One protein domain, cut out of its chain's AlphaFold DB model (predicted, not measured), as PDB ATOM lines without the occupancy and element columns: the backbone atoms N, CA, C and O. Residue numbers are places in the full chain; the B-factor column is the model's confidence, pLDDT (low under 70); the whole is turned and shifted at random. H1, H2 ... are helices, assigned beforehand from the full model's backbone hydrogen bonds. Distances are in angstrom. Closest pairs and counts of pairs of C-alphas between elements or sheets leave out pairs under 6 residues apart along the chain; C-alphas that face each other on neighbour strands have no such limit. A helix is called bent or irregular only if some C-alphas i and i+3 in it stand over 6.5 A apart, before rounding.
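This is residues 21 to 102 of the 112 residues of an uncharacterized protein of Thermotalea metallivorans (UniProt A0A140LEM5). Three helices pack on one another in a triangle, and each crosses the other two at a steep tilt; H3, the longest, runs across both H1 and H2. The link between H1 and H2 loops out at one end of the elongated whole, the link between H2 and H3 lies at the other end, and residues 74 to 80 stick out there, of which 78 to 80 belong to H3. The printed part has 82 residues with three named helices, in the order H1, H2, H3, and no named strand; the class is all helix. It is compact, with a radius of gyration of the C-alphas of 13.3 A, and the C-alphas span 41 by 24 by 18 A along their three main axes.

Start at the first printed residue with H1, residues 21 to 37, and go on to H2, residues 51 to 67. These two touch, and their closest C-alphas are those of His 29 and Val 61, 6.0 A apart. H1 touches H2 with residues 26 to 33 alone. The lines of H1 and H2 stand at a steep tilt of 51 degrees, and the two run opposite ways. Now look at H3, residues 78 to 101, which touches both. H3 touches H2 with residues 84 to 93 alone, and the closest C-alphas are those of Val 58 and Ala 89, 5.7 A apart. H2 and H3 run opposite ways at a steep tilt of 61 degrees, with their centres 9.8 A apart. H3 touches H1 with residues 88 to 96 alone; there the closest C-alphas are those of Val 30 and Leu 92, 5.7 A apart. H1 and H3 run the same way at a steep tilt of 54 degrees. The packing of the helices is mostly crossed, with no pair of the three at a shallow tilt. On the backbone, every pair of O i and N i+4 in H2 and H3 is within hydrogen-bond range, while in H1 this holds for 11 of 13 pairs.

Find C-alpha 21 at (634.792, 386.525, 426.004), where H1 begins; from there the helix runs to C-alpha 37, 25.1 A away. H1 is neither bent nor irregular, but only just: C-alphas 25 and 28 are 6.5 A apart. Read on through residues 38 to 50, which hold no named element, until you reach C-alpha 51 at (623.466, 407.138, 440.353). There H2 begins, and it runs to C-alpha 67, 24.5 A from its first C-alpha. After residues 68 to 77 comes H3, which has 24 residues and measures 34.7 A from C-alpha 78 to C-alpha 101. It ends at C-alpha 101, at (640.623, 411.591, 432.113), and Phe 102 follows as the last printed residue.

The two C-alphas farthest apart are those of Pro 40 and Gly 76, 41.3 A, one in each link. The link from H1 to H2 is long, with 13 residues, and its C-alphas lie 13 to 20 A from the mean of all C-alphas. The link from H2 to H3 is short but not tight, with 10 residues. Residues 74 to 80 stand free. The printed part has no cut between residues 21 and 102, and its first and last C-alphas are 25.6 A apart. In the B-factor column you will find a mean pLDDT of the printed part of 83.5; the model's confidence is low, under 70, at residues 69 to 81 and at residue 102.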
ATOM      1  N   GLU A  21     635.824 386.319 427.039       87.00
ATOM      2  CA  GLU A  21     634.792 386.525 426.004       87.00
ATOM      3  C   GLU A  21     633.649 387.443 426.460       87.00
ATOM      4  O   GLU A  21     633.156 388.265 425.692       87.00
ATOM      5  N   ILE A  22     633.249 387.332 427.731       87.81
ATOM      6  CA  ILE A  22     632.196 388.165 428.318       87.81
ATOM      7  C   ILE A  22     632.532 389.661 428.251       87.81
ATOM      8  O   ILE A  22     631.643 390.472 428.006       87.81
ATOM      9  N   TYR A  23     633.807 390.036 428.395       91.06
ATOM     10  CA  TYR A  23     634.244 391.422 428.247       91.06
ATOM     11  C   TYR A  23     634.087 391.888 426.799       91.06
ATOM     12  O   TYR A  23     633.460 392.915 426.560       91.06
ATOM     13  N   HIS A  24     634.587 391.111 425.834       89.00
ATOM     14  CA  HIS A  24     634.489 391.453 424.412       89.00
ATOM     15  C   HIS A  24     633.044 391.578 423.923       89.00
ATOM     16  O   HIS A  24     632.786 392.321 422.979       89.00
ATOM     17  N   ARG A  25     632.107 390.891 424.579       87.31
ATOM     18  CA  ARG A  25     630.674 391.015 424.303       87.31
ATOM     19  C   ARG A  25     630.049 392.235 424.964       87.31
ATOM     20  O   ARG A  25     629.364 392.977 424.285       87.31
ATOM     21  N   ILE A  26     630.303 392.483 426.251       91.62
ATOM     22  CA  ILE A  26     629.688 393.609 426.979       91.62
ATOM     23  C   ILE A  26     630.254 394.957 426.514       91.62
ATOM     24  O   ILE A  26     629.515 395.933 426.364       91.62
ATOM     25  N   TYR A  27     631.567 395.034 426.295       92.12
ATOM     26  CA  TYR A  27     632.275 396.295 426.086       92.12
ATOM     27  C   TYR A  27     631.746 397.121 424.892       92.12
ATOM     28  O   TYR A  27     631.507 398.315 425.074       92.12
ATOM     29  N   PRO A  28     631.417 396.537 423.721       92.12
ATOM     30  CA  PRO A  28     630.770 397.270 422.629       92.12
ATOM     31  C   PRO A  28     629.427 397.921 422.997       92.12
ATOM     32  O   PRO A  28     629.091 398.980 422.465       92.12
ATOM     33  N   HIS A  29     628.633 397.316 423.886       93.12
ATOM     34  CA  HIS A  29     627.370 397.902 424.356       93.12
ATOM     35  C   HIS A  29     627.645 399.063 425.314       93.12
ATOM     36  O   HIS A  29     627.083 400.145 425.155       93.12
ATOM     37  N   VAL A  30     628.586 398.871 426.241       94.00
ATOM     38  CA  VAL A  30     629.059 399.904 427.175       94.00
ATOM     39  C   VAL A  30     629.560 401.138 426.418       94.00
ATOM     40  O   VAL A  30     629.113 402.248 426.704       94.00
ATOM     41  N   CYS A  31     630.428 400.961 425.416       92.06
ATOM     42  CA  CYS A  31     630.932 402.064 424.599       92.06
ATOM     43  C   CYS A  31     629.799 402.811 423.891       92.06
ATOM     44  O   CYS A  31     629.743 404.035 423.987       92.06
ATOM     45  N   ARG A  32     628.867 402.093 423.245       91.56
ATOM     46  CA  ARG A  32     627.720 402.698 422.545       91.56
ATOM     47  C   ARG A  32     626.850 403.543 423.473       91.56
ATOM     48  O   ARG A  32     626.496 404.666 423.119       91.56
ATOM     49  N   ILE A  33     626.527 403.027 424.658       93.56
ATOM     50  CA  ILE A  33     625.726 403.753 425.648       93.56
ATOM     51  C   ILE A  33     626.481 404.982 426.162       93.56
ATOM     52  O   ILE A  33     625.919 406.075 426.198       93.56
ATOM     53  N   CYS A  34     627.770 404.852 426.483       91.50
ATOM     54  CA  CYS A  34     628.595 405.990 426.889       91.50
ATOM     55  C   CYS A  34     628.742 407.038 425.773       91.50
ATOM     56  O   CYS A  34     628.735 408.227 426.066       91.50
ATOM     57  N   ASP A  35     628.859 406.637 424.503       90.06
ATOM     58  CA  ASP A  35     628.895 407.561 423.360       90.06
ATOM     59  C   ASP A  35     627.582 408.324 423.181       90.06
ATOM     60  O   ASP A  35     627.604 409.499 422.811       90.06
ATOM     61  N   ARG A  36     626.450 407.678 423.474       90.88
ATOM     62  CA  ARG A  36     625.126 408.296 423.382       90.88
ATOM     63  C   ARG A  36     624.813 409.214 424.561       90.88
ATOM     64  O   ARG A  36     624.199 410.251 424.354       90.88
ATOM     65  N   GLU A  37     625.187 408.843 425.783       89.75
ATOM     66  CA  GLU A  37     624.754 409.557 426.994       89.75
ATOM     67  C   GLU A  37     625.767 410.608 427.490       89.75
ATOM     68  O   GLU A  37     625.355 411.630 428.043       89.75
ATOM     69  N   ASP A  38     627.078 410.397 427.305       87.25
ATOM     70  CA  ASP A  38     628.139 411.291 427.807       87.25
ATOM     71  C   ASP A  38     628.432 412.430 426.817       87.25
ATOM     72  O   ASP A  38     629.493 412.494 426.194       87.25
ATOM     73  N   HIS A  39     627.472 413.349 426.661       84.12
ATOM     74  CA  HIS A  39     627.631 414.555 425.844       84.12
ATOM     75  C   HIS A  39     627.212 415.840 426.587       84.12
ATOM     76  O   HIS A  39     626.322 415.801 427.441       84.12
ATOM     77  N   PRO A  40     627.767 417.023 426.234       85.56
ATOM     78  CA  PRO A  40     627.519 418.275 426.965       85.56
ATOM     79  C   PRO A  40     626.046 418.702 427.033       85.56
ATOM     80  O   PRO A  40     625.622 419.315 428.007       85.56
ATOM     81  N   TYR A  41     625.252 418.355 426.017       85.56
ATOM     82  CA  TYR A  41     623.821 418.677 425.965       85.56
ATOM     83  C   TYR A  41     622.926 417.766 426.832       85.56
ATOM     84  O   TYR A  41     621.725 418.010 426.933       85.56
ATOM     85  N   ASN A  42     623.467 416.708 427.454       85.69
ATOM     86  CA  ASN A  42     622.695 415.805 428.305       85.69
ATOM     87  C   ASN A  42     622.757 416.301 429.750       85.69
ATOM     88  O   ASN A  42     623.626 415.903 430.524       85.69
ATOM     89  N   HIS A  43     621.805 417.148 430.142       85.81
ATOM     90  CA  HIS A  43     621.749 417.725 431.495       85.81
ATOM     91  C   HIS A  43     621.599 416.687 432.625       85.81
ATOM     92  O   HIS A  43     621.704 417.034 433.798       85.81
ATOM     93  N   ARG A  44     621.311 415.416 432.305       84.56
ATOM     94  CA  ARG A  44     621.251 414.328 433.295       84.56
ATOM     95  C   ARG A  44     622.626 413.717 433.596       84.56
ATOM     96  O   ARG A  44     622.788 413.109 434.650       84.56
ATOM     97  N   MET A  45     623.584 413.885 432.684       85.12
ATOM     98  CA  MET A  45     624.960 413.365 432.740       85.12
ATOM     99  C   MET A  45     626.002 414.474 432.939       85.12
ATOM    100  O   MET A  45     627.074 414.247 433.507       85.12
ATOM    101  N   TYR A  46     625.698 415.681 432.461       82.00
ATOM    102  CA  TYR A  46     626.558 416.851 432.550       82.00
ATOM    103  C   TYR A  46     626.038 417.842 433.605       82.00
ATOM    104  O   TYR A  46     624.847 418.157 433.598       82.00
ATOM    105  N   PRO A  47     626.899 418.390 434.489       82.25
ATOM    106  CA  PRO A  47     628.339 418.133 434.603       82.25
ATOM    107  C   PRO A  47     628.690 416.799 435.284       82.25
ATOM    108  O   PRO A  47     629.776 416.272 435.043       82.25
ATOM    109  N   PHE A  48     627.788 416.235 436.093       85.31
ATOM    110  CA  PHE A  48     628.024 414.999 436.842       85.31
ATOM    111  C   PHE A  48     626.878 413.999 436.636       85.31
ATOM    112  O   PHE A  48     625.715 414.408 436.718       85.31
ATOM    113  N   PRO A  49     627.174 412.702 436.423       87.75
ATOM    114  CA  PRO A  49     626.142 411.679 436.372       87.75
ATOM    115  C   PRO A  49     625.523 411.460 437.752       87.75
ATOM    116  O   PRO A  49     626.221 411.456 438.769       87.75
ATOM    117  N   LYS A  50     624.211 411.222 437.784       89.50
ATOM    118  CA  LYS A  50     623.529 410.719 438.983       89.50
ATOM    119  C   LYS A  50     623.510 409.194 438.990       89.50
ATOM    120  O   LYS A  50     623.481 408.571 437.928       89.50
ATOM    121  N   ARG A  51     623.470 408.598 440.185       89.88
ATOM    122  CA  ARG A  51     623.466 407.138 440.353       89.88
ATOM    123  C   ARG A  51     622.310 406.477 439.604       89.88
ATOM    124  O   ARG A  51     622.537 405.496 438.913       89.88
ATOM    125  N   GLU A  52     621.121 407.075 439.633       91.75
ATOM    126  CA  GLU A  52     619.938 406.502 438.976       91.75
ATOM    127  C   GLU A  52     620.080 406.440 437.447       91.75
ATOM    128  O   GLU A  52     619.428 405.632 436.786       91.75
ATOM    129  N   ILE A  53     620.912 407.308 436.865       91.94
ATOM    130  CA  ILE A  53     621.194 407.298 435.427       91.94
ATOM    131  C   ILE A  53     622.158 406.163 435.090       91.94
ATOM    132  O   ILE A  53     621.923 405.453 434.119       91.94
ATOM    133  N   ILE A  54     623.185 405.947 435.915       93.19
ATOM    134  CA  ILE A  54     624.108 404.818 435.745       93.19
ATOM    135  C   ILE A  54     623.363 403.491 435.896       93.19
ATOM    136  O   ILE A  54     623.515 402.625 435.043       93.19
ATOM    137  N   ASP A  55     622.508 403.359 436.911       93.88
ATOM    138  CA  ASP A  55     621.709 402.146 437.120       93.88
ATOM    139  C   ASP A  55     620.807 401.863 435.901       93.88
ATOM    140  O   ASP A  55     620.729 400.735 435.422       93.88
ATOM    141  N   ARG A  56     620.212 402.904 435.301       94.62
ATOM    142  CA  ARG A  56     619.447 402.772 434.049       94.62
ATOM    143  C   ARG A  56     620.310 402.338 432.864       94.62
ATOM    144  O   ARG A  56     619.864 401.529 432.059       94.62
ATOM    145  N   MET A  57     621.519 402.885 432.736       94.69
ATOM    146  CA  MET A  57     622.461 402.491 431.681       94.69
ATOM    147  C   MET A  57     622.877 401.023 431.837       94.69
ATOM    148  O   MET A  57     622.995 400.318 430.838       94.69
ATOM    149  N   VAL A  58     623.064 400.551 433.074       95.06
ATOM    150  CA  VAL A  58     623.333 399.136 433.374       95.06
ATOM    151  C   VAL A  58     622.179 398.261 432.899       95.06
ATOM    152  O   VAL A  58     622.416 397.261 432.226       95.06
ATOM    153  N   ASP A  59     620.945 398.656 433.205       93.75
ATOM    154  CA  ASP A  59     619.744 397.902 432.832       93.75
ATOM    155  C   ASP A  59     619.545 397.832 431.324       93.75
ATOM    156  O   ASP A  59     619.172 396.785 430.799       93.75
ATOM    157  N   GLU A  60     619.852 398.915 430.614       94.12
ATOM    158  CA  GLU A  60     619.795 398.942 429.156       94.12
ATOM    159  C   GLU A  60     620.843 398.018 428.521       94.12
ATOM    160  O   GLU A  60     620.508 397.240 427.630       94.12
ATOM    161  N   VAL A  61     622.095 398.057 428.991       92.56
ATOM    162  CA  VAL A  61     623.144 397.143 428.501       92.56
ATOM    163  C   VAL A  61     622.779 395.692 428.811       92.56
ATOM    164  O   VAL A  61     622.932 394.824 427.957       92.56
ATOM    165  N   TYR A  62     622.276 395.426 430.015       90.62
ATOM    166  CA  TYR A  62     621.839 394.093 430.414       90.62
ATOM    167  C   TYR A  62     620.680 393.593 429.531       90.62
ATOM    168  O   TYR A  62     620.728 392.462 429.058       90.62
ATOM    169  N   GLY A  63     619.691 394.445 429.231       89.38
ATOM    170  CA  GLY A  63     618.578 394.114 428.337       89.38
ATOM    171  C   GLY A  63     619.023 393.795 426.907       89.38
ATOM    172  O   GLY A  63     618.589 392.794 426.347       89.38
ATOM    173  N   GLN A  64     619.959 394.567 426.347       88.38
ATOM    174  CA  GLN A  64     620.532 394.279 425.022       88.38
ATOM    175  C   GLN A  64     621.238 392.914 424.979       88.38
ATOM    176  O   GLN A  64     621.144 392.195 423.991       88.38
ATOM    177  N   MET A  65     621.912 392.531 426.066       83.19
ATOM    178  CA  MET A  65     622.580 391.229 426.179       83.19
ATOM    179  C   MET A  65     621.594 390.056 426.319       83.19
ATOM    180  O   MET A  65     621.919 388.935 425.920       83.19
ATOM    181  N   GLU A  66     620.414 390.280 426.908       81.31
ATOM    182  CA  GLU A  66     619.336 389.281 426.941       81.31
ATOM    183  C   GLU A  66     618.670 389.118 425.566       81.31
ATOM    184  O   GLU A  66     618.349 387.990 425.184       81.31
ATOM    185  N   GLU A  67     618.503 390.214 424.815       78.44
ATOM    186  CA  GLU A  67     617.949 390.220 423.451       78.44
ATOM    187  C   GLU A  67     618.842 389.503 422.435       78.44
ATOM    188  O   GLU A  67     618.322 388.791 421.580       78.44
ATOM    189  N   ASP A  68     620.168 389.590 422.576       72.88
ATOM    190  CA  ASP A  68     621.135 388.837 421.757       72.88
ATOM    191  C   ASP A  68     621.115 387.307 422.046       72.88
ATOM    192  O   ASP A  68     622.009 386.568 421.631       72.88
ATOM    193  N   GLU A  69     620.101 386.821 422.783       62.91
ATOM    194  CA  GLU A  69     619.759 385.433 423.154       62.91
ATOM    195  C   GLU A  69     620.876 384.604 423.812       62.91
ATOM    196  O   GLU A  69     620.703 383.421 424.111       62.91
ATOM    197  N   MET A  70     622.013 385.218 424.129       55.72
ATOM    198  CA  MET A  70     623.204 384.508 424.585       55.72
ATOM    199  C   MET A  70     623.222 384.227 426.095       55.72
ATOM    200  O   MET A  70     623.901 383.308 426.553       55.72
ATOM    201  N   TYR A  71     622.452 384.998 426.868       58.19
ATOM    202  CA  TYR A  71     622.319 384.874 428.325       58.19
ATOM    203  C   TYR A  71     620.884 384.598 428.767       58.19
ATOM    204  O   TYR A  71     620.531 384.892 429.913       58.19
ATOM    205  N   ARG A  72     620.067 383.982 427.894       54.88
ATOM    206  CA  ARG A  72     618.765 383.419 428.268       54.88
ATOM    207  C   ARG A  72     618.998 382.266 429.245       54.88
ATOM    208  O   ARG A  72     618.993 381.091 428.896       54.88
ATOM    209  N   THR A  73     619.306 382.627 430.482       54.09
ATOM    210  CA  THR A  73     619.505 381.703 431.582       54.09
ATOM    211  C   THR A  73     618.128 381.132 431.881       54.09
ATOM    212  O   THR A  73     617.229 381.915 432.201       54.09
ATOM    213  N   PRO A  74     617.923 379.807 431.749       49.47
ATOM    214  CA  PRO A  74     616.676 379.201 432.179       49.47
ATOM    215  C   PRO A  74     616.504 379.545 433.656       49.47
ATOM    216  O   PRO A  74     617.441 379.412 434.447       49.47
ATOM    217  N   ASP A  75     615.346 380.112 433.973       52.78
ATOM    218  CA  ASP A  75     615.000 380.721 435.251       52.78
ATOM    219  C   ASP A  75     615.595 379.980 436.460       52.78
ATOM    220  O   ASP A  75     615.297 378.809 436.688       52.78
ATOM    221  N   GLY A  76     616.443 380.654 437.258       51.41
ATOM    222  CA  GLY A  76     616.931 380.043 438.503       51.41
ATOM    223  C   GLY A  76     618.108 380.672 439.256       51.41
ATOM    224  O   GLY A  76     618.291 380.339 440.422       51.41
ATOM    225  N   PHE A  77     618.899 381.590 438.686       46.03
ATOM    226  CA  PHE A  77     620.116 382.091 439.357       46.03
ATOM    227  C   PHE A  77     620.143 383.616 439.514       46.03
ATOM    228  O   PHE A  77     620.945 384.316 438.898       46.03
ATOM    229  N   GLY A  78     619.308 384.150 440.412       55.06
ATOM    230  CA  GLY A  78     619.316 385.579 440.771       55.06
ATOM    231  C   GLY A  78     620.687 386.110 441.229       55.06
ATOM    232  O   GLY A  78     620.970 387.294 441.081       55.06
ATOM    233  N   SER A  79     621.578 385.236 441.710       59.34
ATOM    234  CA  SER A  79     622.945 385.603 442.104       59.34
ATOM    235  C   SER A  79     623.854 385.930 440.907       59.34
ATOM    236  O   SER A  79     624.611 386.894 440.974       59.34
ATOM    237  N   GLN A  80     623.735 385.215 439.780       61.06
ATOM    238  CA  GLN A  80     624.521 385.503 438.569       61.06
ATOM    239  C   GLN A  80     624.039 386.768 437.846       61.06
ATOM    240  O   GLN A  80     624.856 387.501 437.294       61.06
ATOM    241  N   ARG A  81     622.731 387.066 437.910       65.75
ATOM    242  CA  ARG A  81     622.160 388.307 437.352       65.75
ATOM    243  C   ARG A  81     622.747 389.554 438.017       65.75
ATOM    244  O   ARG A  81     623.072 390.520 437.333       65.75
ATOM    245  N   ASN A  82     622.948 389.506 439.335       77.44
ATOM    246  CA  ASN A  82     623.557 390.611 440.076       77.44
ATOM    247  C   ASN A  82     625.050 390.762 439.749       77.44
ATOM    248  O   ASN A  82     625.488 391.875 439.489       77.44
ATOM    249  N   LEU A  83     625.801 389.658 439.646       84.12
ATOM    250  CA  LEU A  83     627.221 389.706 439.266       84.12
ATOM    251  C   LEU A  83     627.437 390.280 437.857       84.12
ATOM    252  O   LEU A  83     628.395 391.018 437.636       84.12
ATOM    253  N   LEU A  84     626.547 389.966 436.907       87.12
ATOM    254  CA  LEU A  84     626.615 390.525 435.557       87.12
ATOM    255  C   LEU A  84     626.293 392.024 435.549       87.12
ATOM    256  O   LEU A  84     627.021 392.793 434.925       87.12
ATOM    257  N   ARG A  85     625.245 392.451 436.267       90.31
ATOM    258  CA  ARG A  85     624.913 393.879 436.421       90.31
ATOM    259  C   ARG A  85     626.047 394.647 437.099       90.31
ATOM    260  O   ARG A  85     626.398 395.724 436.626       90.31
ATOM    261  N   ASP A  86     626.681 394.071 438.118       91.88
ATOM    262  CA  ASP A  86     627.845 394.665 438.780       91.88
ATOM    263  C   ASP A  86     629.040 394.781 437.820       91.88
ATOM    264  O   ASP A  86     629.687 395.828 437.762       91.88
ATOM    265  N   LEU A  87     629.309 393.750 437.010       92.56
ATOM    266  CA  LEU A  87     630.353 393.798 435.983       92.56
ATOM    267  C   LEU A  87     630.080 394.900 434.949       92.56
ATOM    268  O   LEU A  87     630.979 395.678 434.627       92.56
ATOM    269  N   ILE A  88     628.842 394.999 434.461       94.25
ATOM    270  CA  ILE A  88     628.417 396.056 433.534       94.25
ATOM    271  C   ILE A  88     628.606 397.435 434.179       94.25
ATOM    272  O   ILE A  88     629.171 398.330 433.551       94.25
ATOM    273  N   ALA A  89     628.192 397.605 435.437       95.12
ATOM    274  CA  ALA A  89     628.346 398.857 436.173       95.12
ATOM    275  C   ALA A  89     629.821 399.259 436.311       95.12
ATOM    276  O   ALA A  89     630.174 400.414 436.061       95.12
ATOM    277  N   ILE A  90     630.699 398.308 436.648       95.69
ATOM    278  CA  ILE A  90     632.149 398.529 436.732       95.69
ATOM    279  C   ILE A  90     632.697 399.014 435.385       95.69
ATOM    280  O   ILE A  90     633.430 400.007 435.349       95.69
ATOM    281  N   LEU A  91     632.336 398.350 434.282       95.25
ATOM    282  CA  LEU A  91     632.805 398.712 432.941       95.25
ATOM    283  C   LEU A  91     632.274 400.080 432.490       95.25
ATOM    284  O   LEU A  91     633.049 400.883 431.975       95.25
ATOM    285  N   LEU A  92     630.998 400.388 432.745       94.69
ATOM    286  CA  LEU A  92     630.396 401.697 432.459       94.69
ATOM    287  C   LEU A  92     631.103 402.826 433.206       94.69
ATOM    288  O   LEU A  92     631.511 403.815 432.598       94.69
ATOM    289  N   ILE A  93     631.285 402.677 434.519       94.38
ATOM    290  CA  ILE A  93     631.967 403.688 435.332       94.38
ATOM    291  C   ILE A  93     633.402 403.872 434.838       94.38
ATOM    292  O   ILE A  93     633.875 405.006 434.727       94.38
ATOM    293  N   ARG A  94     634.097 402.774 434.519       93.00
ATOM    294  CA  ARG A  94     635.470 402.839 434.025       93.00
ATOM    295  C   ARG A  94     635.565 403.587 432.696       93.00
ATOM    296  O   ARG A  94     636.400 404.479 432.577       93.00
ATOM    297  N   GLU A  95     634.680 403.283 431.758       92.00
ATOM    298  CA  GLU A  95     634.623 403.924 430.445       92.00
ATOM    299  C   GLU A  95     634.332 405.434 430.558       92.00
ATOM    300  O   GLU A  95     635.016 406.247 429.935       92.00
ATOM    301  N   LEU A  96     633.387 405.843 431.413       90.94
ATOM    302  CA  LEU A  96     633.099 407.266 431.669       90.94
ATOM    303  C   LEU A  96     634.292 408.003 432.295       90.94
ATOM    304  O   LEU A  96     634.585 409.150 431.942       90.94
ATOM    305  N   LEU A  97     635.004 407.354 433.222       90.12
ATOM    306  CA  LEU A  97     636.216 407.917 433.816       90.12
ATOM    307  C   LEU A  97     637.328 408.070 432.777       90.12
ATOM    308  O   LEU A  97     637.964 409.123 432.728       90.12
ATOM    309  N   ASP A  98     637.558 407.050 431.953       86.06
ATOM    310  CA  ASP A  98     638.625 407.058 430.954       86.06
ATOM    311  C   ASP A  98     638.368 408.118 429.868       86.06
ATOM    312  O   ASP A  98     639.292 408.851 429.504       86.06
ATOM    313  N   ARG A  99     637.105 408.320 429.462       83.00
ATOM    314  CA  ARG A  99     636.692 409.393 428.533       83.00
ATOM    315  C   ARG A  99     637.017 410.792 429.044       83.00
ATOM    316  O   ARG A  99     637.497 411.634 428.284       83.00
ATOM    317  N   ARG A 100     636.791 411.042 430.335       79.62
ATOM    318  CA  ARG A 100     637.025 412.356 430.959       79.62
ATOM    319  C   ARG A 100     638.485 412.580 431.342       79.62
ATOM    320  O   ARG A 100     638.958 413.713 431.301       79.62
ATOM    321  N   ARG A 101     639.208 411.519 431.711       78.44
ATOM    322  CA  ARG A 101     640.623 411.591 432.113       78.44
ATOM    323  C   ARG A 101     641.575 411.655 430.926       78.44
ATOM    324  O   ARG A 101     642.598 412.328 431.016       78.44
ATOM    325  N   PHE A 102     641.259 410.980 429.821       67.12
ATOM    326  CA  PHE A 102     642.184 410.839 428.699       67.12
ATOM    327  C   PHE A 102     641.494 411.058 427.341       67.12
ATOM    328  O   PHE A 102     641.337 410.109 426.574       67.12
TER     329      PHE A 102